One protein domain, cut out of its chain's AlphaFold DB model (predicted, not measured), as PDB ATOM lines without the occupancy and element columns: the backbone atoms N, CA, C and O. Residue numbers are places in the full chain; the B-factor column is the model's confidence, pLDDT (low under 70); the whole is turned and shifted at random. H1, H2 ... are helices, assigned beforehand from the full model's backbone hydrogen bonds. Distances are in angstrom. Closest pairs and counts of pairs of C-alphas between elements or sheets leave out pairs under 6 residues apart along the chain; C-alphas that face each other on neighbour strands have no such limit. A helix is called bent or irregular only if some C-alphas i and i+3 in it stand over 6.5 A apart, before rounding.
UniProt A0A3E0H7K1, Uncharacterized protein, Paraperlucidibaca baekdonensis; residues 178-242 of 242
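This is residues 178 to 242 of the 242 residues of an uncharacterized protein of Paraperlucidibaca baekdonensis (UniProt A0A3E0H7K1). The longest helix, H2, has a thin layer of three helices, H3, H4 and H5, over one of its sides, and H3 in that layer crosses H2. At the first end of H2 the chain turns into H1, whose residues 178 to 185 stick out as a free arm away from that layer. The printed part has 65 residues with five named helices, in the order H1, H2, H3, H4, H5, and no named strand, and the class is all helix. The whole is compact, with a radius of gyration of the C-alphas of 12.1 A, and spans 34 by 28 by 21 A.

H2, residues 189 to 201, touches H3, residues 210 to 220; their closest C-alphas, those of Leu 194 and Ala 213, are 7.0 A apart. These two helices run opposite ways at a steep tilt of 61 degrees. H4, residues 222 to 232, touches H2 only at their ends, and only just, with 3 pairs of C-alphas within 8 A, the closest being those of Leu 190 and Glu 224 at 6.5 A; of H2, residues 189 to 190 alone take part. H3 and H4 are close but not clearly touching, with the C-alphas of Asn 218 and Ile 225 closest at 6.5 A, and their lines stand at a steep tilt of 65 degrees. H5, residues 237 to 240, only just touches H4, with 3 pairs of C-alphas within 8 A; the closest, those of Ile 225 and Leu 237, are 7.6 A apart. H1, residues 178 to 187, is close to H2 but not clearly touching: the C-alphas of Leu 186 and Gln 192, the closest, are 6.4 A apart, and the lines are about perpendicular at 76 degrees. H1 is apart from H3, H4 and H5, and H2 is apart from H5. In H1 and H2 every O i to N i+4 pair is within hydrogen-bond range, against 6 of 7 in H3 and 5 of 7 in H4, while H5 is too short for such a pair.

H2 is 17.9 A long, from C-alpha 189 at (161.629, 117.635, 13.655) to C-alpha 201 at (155.994, 104.459, 24.300). H3 measures 15.2 A, H4 15.4 A, H1 14.2 A and H5 5.0 A from first to last C-alpha. H4 is irregular, with C-alphas 226 and 229 7.4 A apart. H1 begins at C-alpha 178, (178.542, 121.813, 22.063), and H5 ends at C-alpha 240, (171.986, 107.247, 11.241).

The two C-alphas farthest apart, those of Gln 204 and Ala 230, are 35.7 A from each other. The printed part has no cut and ends at Arg 242, the chain's last residue. The links from H1 to H2, H3 to H4 and H4 to H5 are tight, and the link from H2 to H3, with 8 residues, is short. The mean pLDDT of the printed part is 82.6, and residues 203 to 206 are under 70.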
ATOM      1  N   TYR A 178     179.308 122.942  21.553       89.06
ATOM      2  CA  TYR A 178     178.542 121.813  22.063       89.06
ATOM      3  C   TYR A 178     177.075 122.190  22.307       89.06
ATOM      4  O   TYR A 178     176.174 121.506  21.832       89.06
ATOM      5  N   ALA A 179     176.808 123.300  23.003       89.19
ATOM      6  CA  ALA A 179     175.440 123.747  23.267       89.19
ATOM      7  C   ALA A 179     174.668 124.073  21.974       89.19
ATOM      8  O   ALA A 179     173.485 123.743  21.859       89.19
ATOM      9  N   PHE A 180     175.336 124.684  20.996       86.81
ATOM     10  CA  PHE A 180     174.764 125.031  19.701       86.81
ATOM     11  C   PHE A 180     174.454 123.783  18.872       86.81
ATOM     12  O   PHE A 180     173.339 123.651  18.378       86.81
ATOM     13  N   GLU A 181     175.385 122.830  18.780       85.50
ATOM     14  CA  GLU A 181     175.168 121.539  18.116       85.50
ATOM     15  C   GLU A 181     174.008 120.767  18.754       85.50
ATOM     16  O   GLU A 181     173.133 120.269  18.046       85.50
ATOM     17  N   GLN A 182     173.938 120.721  20.088       84.25
ATOM     18  CA  GLN A 182     172.817 120.093  20.792       84.25
ATOM     19  C   GLN A 182     171.492 120.796  20.483       84.25
ATOM     20  O   GLN A 182     170.506 120.133  20.168       84.25
ATOM     21  N   SER A 183     171.454 122.130  20.521       84.50
ATOM     22  CA  SER A 183     170.254 122.899  20.171       84.50
ATOM     23  C   SER A 183     169.830 122.667  18.718       84.50
ATOM     24  O   SER A 183     168.644 122.468  18.441       84.50
ATOM     25  N   TRP A 184     170.794 122.595  17.799       81.62
ATOM     26  CA  TRP A 184     170.552 122.290  16.395       81.62
ATOM     27  C   TRP A 184     169.928 120.902  16.226       81.62
ATOM     28  O   TRP A 184     168.887 120.759  15.589       81.62
ATOM     29  N   ILE A 185     170.496 119.885  16.875       81.69
ATOM     30  CA  ILE A 185     169.974 118.515  16.841       81.69
ATOM     31  C   ILE A 185     168.571 118.456  17.461       81.69
ATOM     32  O   ILE A 185     167.664 117.883  16.864       81.69
ATOM     33  N   LEU A 186     168.353 119.084  18.619       81.00
ATOM     34  CA  LEU A 186     167.064 119.077  19.324       81.00
ATOM     35  C   LEU A 186     165.966 119.888  18.620       81.00
ATOM     36  O   LEU A 186     164.780 119.645  18.853       81.00
ATOM     37  N   SER A 187     166.328 120.836  17.755       81.38
ATOM     38  CA  SER A 187     165.359 121.560  16.920       81.38
ATOM     39  C   SER A 187     164.933 120.772  15.674       81.38
ATOM     40  O   SER A 187     163.925 121.109  15.056       81.38
ATOM     41  N   SER A 188     165.635 119.683  15.338       83.62
ATOM     42  CA  SER A 188     165.269 118.800  14.230       83.62
ATOM     43  C   SER A 188     163.896 118.155  14.467       83.62
ATOM     44  O   SER A 188     163.715 117.468  15.483       83.62
ATOM     45  N   PRO A 189     162.937 118.275  13.527       83.31
ATOM     46  CA  PRO A 189     161.629 117.635  13.655       83.31
ATOM     47  C   PRO A 189     161.738 116.122  13.855       83.31
ATOM     48  O   PRO A 189     160.982 115.540  14.630       83.31
ATOM     49  N   LEU A 190     162.724 115.484  13.214       86.44
ATOM     50  CA  LEU A 190     163.021 114.063  13.384       86.44
ATOM     51  C   LEU A 190     163.332 113.723  14.851       86.44
ATOM     52  O   LEU A 190     162.764 112.783  15.406       86.44
ATOM     53  N   VAL A 191     164.209 114.505  15.484       86.38
ATOM     54  CA  VAL A 191     164.643 114.294  16.871       86.38
ATOM     55  C   VAL A 191     163.508 114.596  17.843       86.38
ATOM     56  O   VAL A 191     163.272 113.804  18.751       86.38
ATOM     57  N   GLN A 192     162.738 115.664  17.627       87.38
ATOM     58  CA  GLN A 192     161.574 115.965  18.465       87.38
ATOM     59  C   GLN A 192     160.520 114.854  18.422       87.38
ATOM     60  O   GLN A 192     159.993 114.466  19.465       87.38
ATOM     61  N   GLN A 193     160.244 114.294  17.239       88.56
ATOM     62  CA  GLN A 193     159.321 113.167  17.101       88.56
ATOM     63  C   GLN A 193     159.858 111.899  17.772       88.56
ATOM     64  O   GLN A 193     159.085 111.172  18.394       88.56
ATOM     65  N   LEU A 194     161.169 111.641  17.704       87.00
ATOM     66  CA  LEU A 194     161.800 110.525  18.415       87.00
ATOM     67  C   LEU A 194     161.737 110.693  19.933       87.00
ATOM     68  O   LEU A 194     161.397 109.736  20.627       87.00
ATOM     69  N   ILE A 195     162.013 111.893  20.447       86.06
ATOM     70  CA  ILE A 195     161.902 112.205  21.876       86.06
ATOM     71  C   ILE A 195     160.453 112.024  22.329       86.06
ATOM     72  O   ILE A 195     160.208 111.294  23.291       86.06
ATOM     73  N   GLY A 196     159.492 112.604  21.606       85.12
ATOM     74  CA  GLY A 196     158.066 112.463  21.896       85.12
ATOM     75  C   GLY A 196     157.622 111.000  21.920       85.12
ATOM     76  O   GLY A 196     157.079 110.547  22.924       85.12
ATOM     77  N   PHE A 197     157.947 110.243  20.868       86.38
ATOM     78  CA  PHE A 197     157.658 108.809  20.773       86.38
ATOM     79  C   PHE A 197     158.314 108.008  21.899       86.38
ATOM     80  O   PHE A 197     157.695 107.112  22.469       86.38
ATOM     81  N   SER A 198     159.561 108.333  22.252       85.19
ATOM     82  CA  SER A 198     160.251 107.665  23.353       85.19
ATOM     83  C   SER A 198     159.590 107.930  24.699       85.19
ATOM     84  O   SER A 198     159.445 107.015  25.502       85.19
ATOM     85  N   THR A 199     159.094 109.145  24.908       82.88
ATOM     86  CA  THR A 199     158.448 109.544  26.159       82.88
ATOM     87  C   THR A 199     157.080 108.879  26.313       82.88
ATOM     88  O   THR A 199     156.709 108.495  27.420       82.88
ATOM     89  N   THR A 200     156.332 108.696  25.219       80.56
ATOM     90  CA  THR A 200     155.011 108.053  25.250       80.56
ATOM     91  C   THR A 200     155.072 106.526  25.268       80.56
ATOM     92  O   THR A 200     154.265 105.900  25.949       80.56
ATOM     93  N   GLU A 201     156.016 105.908  24.553       79.31
ATOM     94  CA  GLU A 201     155.994 104.459  24.300       79.31
ATOM     95  C   GLU A 201     157.039 103.655  25.092       79.31
ATOM     96  O   GLU A 201     156.921 102.430  25.168       79.31
ATOM     97  N   ALA A 202     158.069 104.278  25.687       71.56
ATOM     98  CA  ALA A 202     159.162 103.525  26.327       71.56
ATOM     99  C   ALA A 202     158.788 102.850  27.663       71.56
ATOM    100  O   ALA A 202     159.546 102.006  28.155       71.56
ATOM    101  N   GLY A 203     157.617 103.159  28.235       66.44
ATOM    102  CA  GLY A 203     157.146 102.574  29.495       66.44
ATOM    103  C   GLY A 203     158.177 102.680  30.634       66.44
ATOM    104  O   GLY A 203     159.047 103.544  30.626       66.44
ATOM    105  N   GLN A 204     158.114 101.778  31.621       57.12
ATOM    106  CA  GLN A 204     159.056 101.759  32.759       57.12
ATOM    107  C   GLN A 204     160.458 101.211  32.418       57.12
ATOM    108  O   GLN A 204     161.371 101.328  33.229       57.12
ATOM    109  N   VAL A 205     160.635 100.586  31.249       65.50
ATOM    110  CA  VAL A 205     161.861  99.842  30.894       65.50
ATOM    111  C   VAL A 205     162.864 100.718  30.132       65.50
ATOM    112  O   VAL A 205     164.043 100.387  30.078       65.50
ATOM    113  N   GLY A 206     162.428 101.848  29.564       69.62
ATOM    114  CA  GLY A 206     163.312 102.871  28.989       69.62
ATOM    115  C   GLY A 206     163.909 102.548  27.613       69.62
ATOM    116  O   GLY A 206     164.653 103.363  27.077       69.62
ATOM    117  N   TRP A 207     163.572 101.402  27.006       75.38
ATOM    118  CA  TRP A 207     164.106 100.977  25.705       75.38
ATOM    119  C   TRP A 207     163.002 100.690  24.687       75.38
ATOM    120  O   TRP A 207     162.026  99.998  24.976       75.38
ATOM    121  N   LEU A 208     163.199 101.159  23.452       82.81
ATOM    122  CA  LEU A 208     162.273 100.969  22.334       82.81
ATOM    123  C   LEU A 208     162.932 100.268  21.152       82.81
ATOM    124  O   LEU A 208     164.099 100.477  20.829       82.81
ATOM    125  N   LYS A 209     162.141  99.451  20.446       85.19
ATOM    126  CA  LYS A 209     162.592  98.817  19.205       85.19
ATOM    127  C   LYS A 209     162.722  99.875  18.110       85.19
ATOM    128  O   LYS A 209     161.717 100.453  17.698       85.19
ATOM    129  N   LEU A 210     163.927 100.030  17.566       82.88
ATOM    130  CA  LEU A 210     164.229 100.991  16.503       82.88
ATOM    131  C   LEU A 210     163.315 100.846  15.272       82.88
ATOM    132  O   LEU A 210     162.881 101.840  14.703       82.88
ATOM    133  N   GLY A 211     162.921  99.620  14.910       84.12
ATOM    134  CA  GLY A 211     161.960  99.386  13.823       84.12
ATOM    135  C   GLY A 211     160.554  99.950  14.090       84.12
ATOM    136  O   GLY A 211     159.883 100.384  13.156       84.12
ATOM    137  N   LYS A 212     160.107 100.006  15.355       85.06
ATOM    138  CA  LYS A 212     158.841 100.669  15.717       85.06
ATOM    139  C   LYS A 212     158.960 102.187  15.579       85.06
ATOM    140  O   LYS A 212     158.056 102.797  15.016       85.06
ATOM    141  N   ALA A 213     160.078 102.763  16.022       85.12
ATOM    142  CA  ALA A 213     160.358 104.189  15.856       85.12
ATOM    143  C   ALA A 213     160.453 104.578  14.369       85.12
ATOM    144  O   ALA A 213     159.835 105.549  13.947       85.12
ATOM    145  N   ALA A 214     161.125 103.771  13.541       84.81
ATOM    146  CA  ALA A 214     161.200 103.986  12.095       84.81
ATOM    147  C   ALA A 214     159.813 103.960  11.428       84.81
ATOM    148  O   ALA A 214     159.493 104.822  10.612       84.81
ATOM    149  N   ASN A 215     158.957 103.002  11.799       86.62
ATOM    150  CA  ASN A 215     157.586 102.933  11.290       86.62
ATOM    151  C   ASN A 215     156.720 104.113  11.748       86.62
ATOM    152  O   ASN A 215     155.855 104.554  10.994       86.62
ATOM    153  N   PHE A 216     156.930 104.610  12.968       87.38
ATOM    154  CA  PHE A 216     156.264 105.805  13.474       87.38
ATOM    155  C   PHE A 216     156.687 107.052  12.686       87.38
ATOM    156  O   PHE A 216     155.830 107.740  12.137       87.38
ATOM    157  N   LEU A 217     157.993 107.284  12.530       87.88
ATOM    158  CA  LEU A 217     158.528 108.445  11.811       87.88
ATOM    159  C   LEU A 217     158.158 108.462  10.325       87.88
ATOM    160  O   LEU A 217     157.840 109.519   9.790       87.88
ATOM    161  N   ASN A 218     158.117 107.297   9.669       87.19
ATOM    162  CA  ASN A 218     157.625 107.179   8.292       87.19
ATOM    163  C   ASN A 218     156.165 107.638   8.130       87.19
ATOM    164  O   ASN A 218     155.753 107.961   7.019       87.19
ATOM    165  N   LYS A 219     155.376 107.651   9.212       87.06
ATOM    166  CA  LYS A 219     153.984 108.119   9.204       87.06
ATOM    167  C   LYS A 219     153.851 109.580   9.628       87.06
ATOM    168  O   LYS A 219     152.988 110.266   9.095       87.06
ATOM    169  N   THR A 220     154.661 110.045  10.579       85.94
ATOM    170  CA  THR A 220     154.525 111.392  11.161       85.94
ATOM    171  C   THR A 220     155.366 112.453  10.459       85.94
ATOM    172  O   THR A 220     154.910 113.582  10.319       85.94
ATOM    173  N   VAL A 221     156.562 112.104   9.978       86.75
ATOM    174  CA  VAL A 221     157.492 113.016   9.285       86.75
ATOM    175  C   VAL A 221     158.119 112.354   8.042       86.75
ATOM    176  O   VAL A 221     159.340 112.241   7.934       86.75
ATOM    177  N   PRO A 222     157.307 111.911   7.060       86.06
ATOM    178  CA  PRO A 222     157.799 111.172   5.891       86.06
ATOM    179  C   PRO A 222     158.818 111.958   5.050       86.06
ATOM    180  O   PRO A 222     159.747 111.366   4.505       86.06
ATOM    181  N   GLU A 223     158.681 113.282   4.958       85.81
ATOM    182  CA  GLU A 223     159.602 114.136   4.192       85.81
ATOM    183  C   GLU A 223     160.985 114.270   4.858       85.81
ATOM    184  O   GLU A 223     162.011 114.306   4.173       85.81
ATOM    185  N   GLU A 224     161.050 114.243   6.193       83.25
ATOM    186  CA  GLU A 224     162.324 114.190   6.926       83.25
ATOM    187  C   GLU A 224     163.047 112.863   6.670       83.25
ATOM    188  O   GLU A 224     164.251 112.845   6.424       83.25
ATOM    189  N   ILE A 225     162.309 111.746   6.627       84.38
ATOM    190  CA  ILE A 225     162.895 110.433   6.324       84.38
ATOM    191  C   ILE A 225     163.428 110.369   4.888       84.38
ATOM    192  O   ILE A 225     164.533 109.879   4.660       84.38
ATOM    193  N   LYS A 226     162.685 110.903   3.911       85.69
ATOM    194  CA  LYS A 226     163.137 110.959   2.508       85.69
ATOM    195  C   LYS A 226     164.382 111.827   2.324       85.69
ATOM    196  O   LYS A 226     165.195 111.545   1.446       85.69
ATOM    197  N   SER A 227     164.539 112.866   3.141       84.56
ATOM    198  CA  SER A 227     165.673 113.790   3.061       84.56
ATOM    199  C   SER A 227     166.896 113.367   3.884       84.56
ATOM    200  O   SER A 227     167.925 114.037   3.793       84.56
ATOM    201  N   LEU A 228     166.857 112.230   4.598       83.50
ATOM    202  CA  LEU A 228     167.976 111.728   5.415       83.50
ATOM    203  C   LEU A 228     169.304 111.670   4.655       83.50
ATOM    204  O   LEU A 228     170.327 112.135   5.155       83.50
ATOM    205  N   LYS A 229     169.281 111.154   3.423       83.81
ATOM    206  CA  LYS A 229     170.493 111.013   2.608       83.81
ATOM    207  C   LYS A 229     171.076 112.364   2.209       83.81
ATOM    208  O   LYS A 229     172.289 112.521   2.195       83.81
ATOM    209  N   ALA A 230     170.217 113.331   1.900       81.81
ATOM    210  CA  ALA A 230     170.638 114.672   1.513       81.81
ATOM    211  C   ALA A 230     171.122 115.500   2.715       81.81
ATOM    212  O   ALA A 230     172.056 116.279   2.571       81.81
ATOM    213  N   ARG A 231     170.499 115.332   3.891       74.69
ATOM    214  CA  ARG A 231     170.792 116.124   5.097       74.69
ATOM    215  C   ARG A 231     171.922 115.556   5.952       74.69
ATOM    216  O   ARG A 231     172.706 116.325   6.491       74.69
ATOM    217  N   TYR A 232     171.999 114.233   6.076       79.50
ATOM    218  CA  TYR A 232     172.923 113.560   6.997       79.50
ATOM    219  C   TYR A 232     173.819 112.519   6.310       79.50
ATOM    220  O   TYR A 232     174.692 111.957   6.955       79.50
ATOM    221  N   GLY A 233     173.617 112.232   5.017       83.81
ATOM    222  CA  GLY A 233     174.417 111.248   4.274       83.81
ATOM    223  C   GLY A 233     174.000 109.784   4.467       83.81
ATOM    224  O   GLY A 233     174.583 108.905   3.836       83.81
ATOM    225  N   PHE A 234     172.971 109.510   5.275       86.19
ATOM    226  CA  PHE A 234     172.515 108.151   5.592       86.19
ATOM    227  C   PHE A 234     171.236 107.781   4.843       86.19
ATOM    228  O   PHE A 234     170.338 108.603   4.669       86.19
ATOM    229  N   SER A 235     171.128 106.526   4.410       83.31
ATOM    230  CA  SER A 235     169.980 106.053   3.626       83.31
ATOM    231  C   SER A 235     168.830 105.574   4.509       83.31
ATOM    232  O   SER A 235     167.691 105.503   4.051       83.31
ATOM    233  N   THR A 236     169.104 105.242   5.774       83.81
ATOM    234  CA  THR A 236     168.084 104.793   6.728       83.81
ATOM    235  C   THR A 236     168.299 105.377   8.121       83.81
ATOM    236  O   THR A 236     169.417 105.704   8.512       83.81
ATOM    237  N   LEU A 237     167.227 105.432   8.920       81.12
ATOM    238  CA  LEU A 237     167.305 105.791  10.341       81.12
ATOM    239  C   LEU A 237     168.221 104.839  11.133       81.12
ATOM    240  O   LEU A 237     168.847 105.241  12.105       81.12
ATOM    241  N   ILE A 238     168.302 103.574  10.711       83.12
ATOM    242  CA  ILE A 238     169.156 102.570  11.353       83.12
ATOM    243  C   ILE A 238     170.633 102.885  11.122       83.12
ATOM    244  O   ILE A 238     171.426 102.722  12.039       83.12
ATOM    245  N   GLU A 239     170.996 103.331   9.920       83.69
ATOM    246  CA  GLU A 239     172.359 103.779   9.613       83.69
ATOM    247  C   GLU A 239     172.721 105.062  10.361       83.69
ATOM    248  O   GLU A 239     173.841 105.171  10.835       83.69
ATOM    249  N   LEU A 240     171.774 105.993  10.510       83.50
ATOM    250  CA  LEU A 240     171.986 107.247  11.241       83.50
ATOM    251  C   LEU A 240     172.247 107.031  12.744       83.50
ATOM    252  O   LEU A 240     172.957 107.814  13.361       83.50
ATOM    253  N   MET A 241     171.620 106.017  13.347       79.94
ATOM    254  CA  MET A 241     171.671 105.757  14.795       79.94
ATOM    255  C   MET A 241     172.710 104.700  15.212       79.94
ATOM    256  O   MET A 241     172.718 104.289  16.374       79.94
ATOM    257  N   ARG A 242     173.524 104.213  14.273       71.88
ATOM    258  CA  ARG A 242     174.632 103.283  14.525       71.88
ATOM    259  C   ARG A 242     175.945 104.036  14.633       71.88
ATOM    260  O   ARG A 242     176.749 103.613  15.489       71.88
TER     261      ARG A 242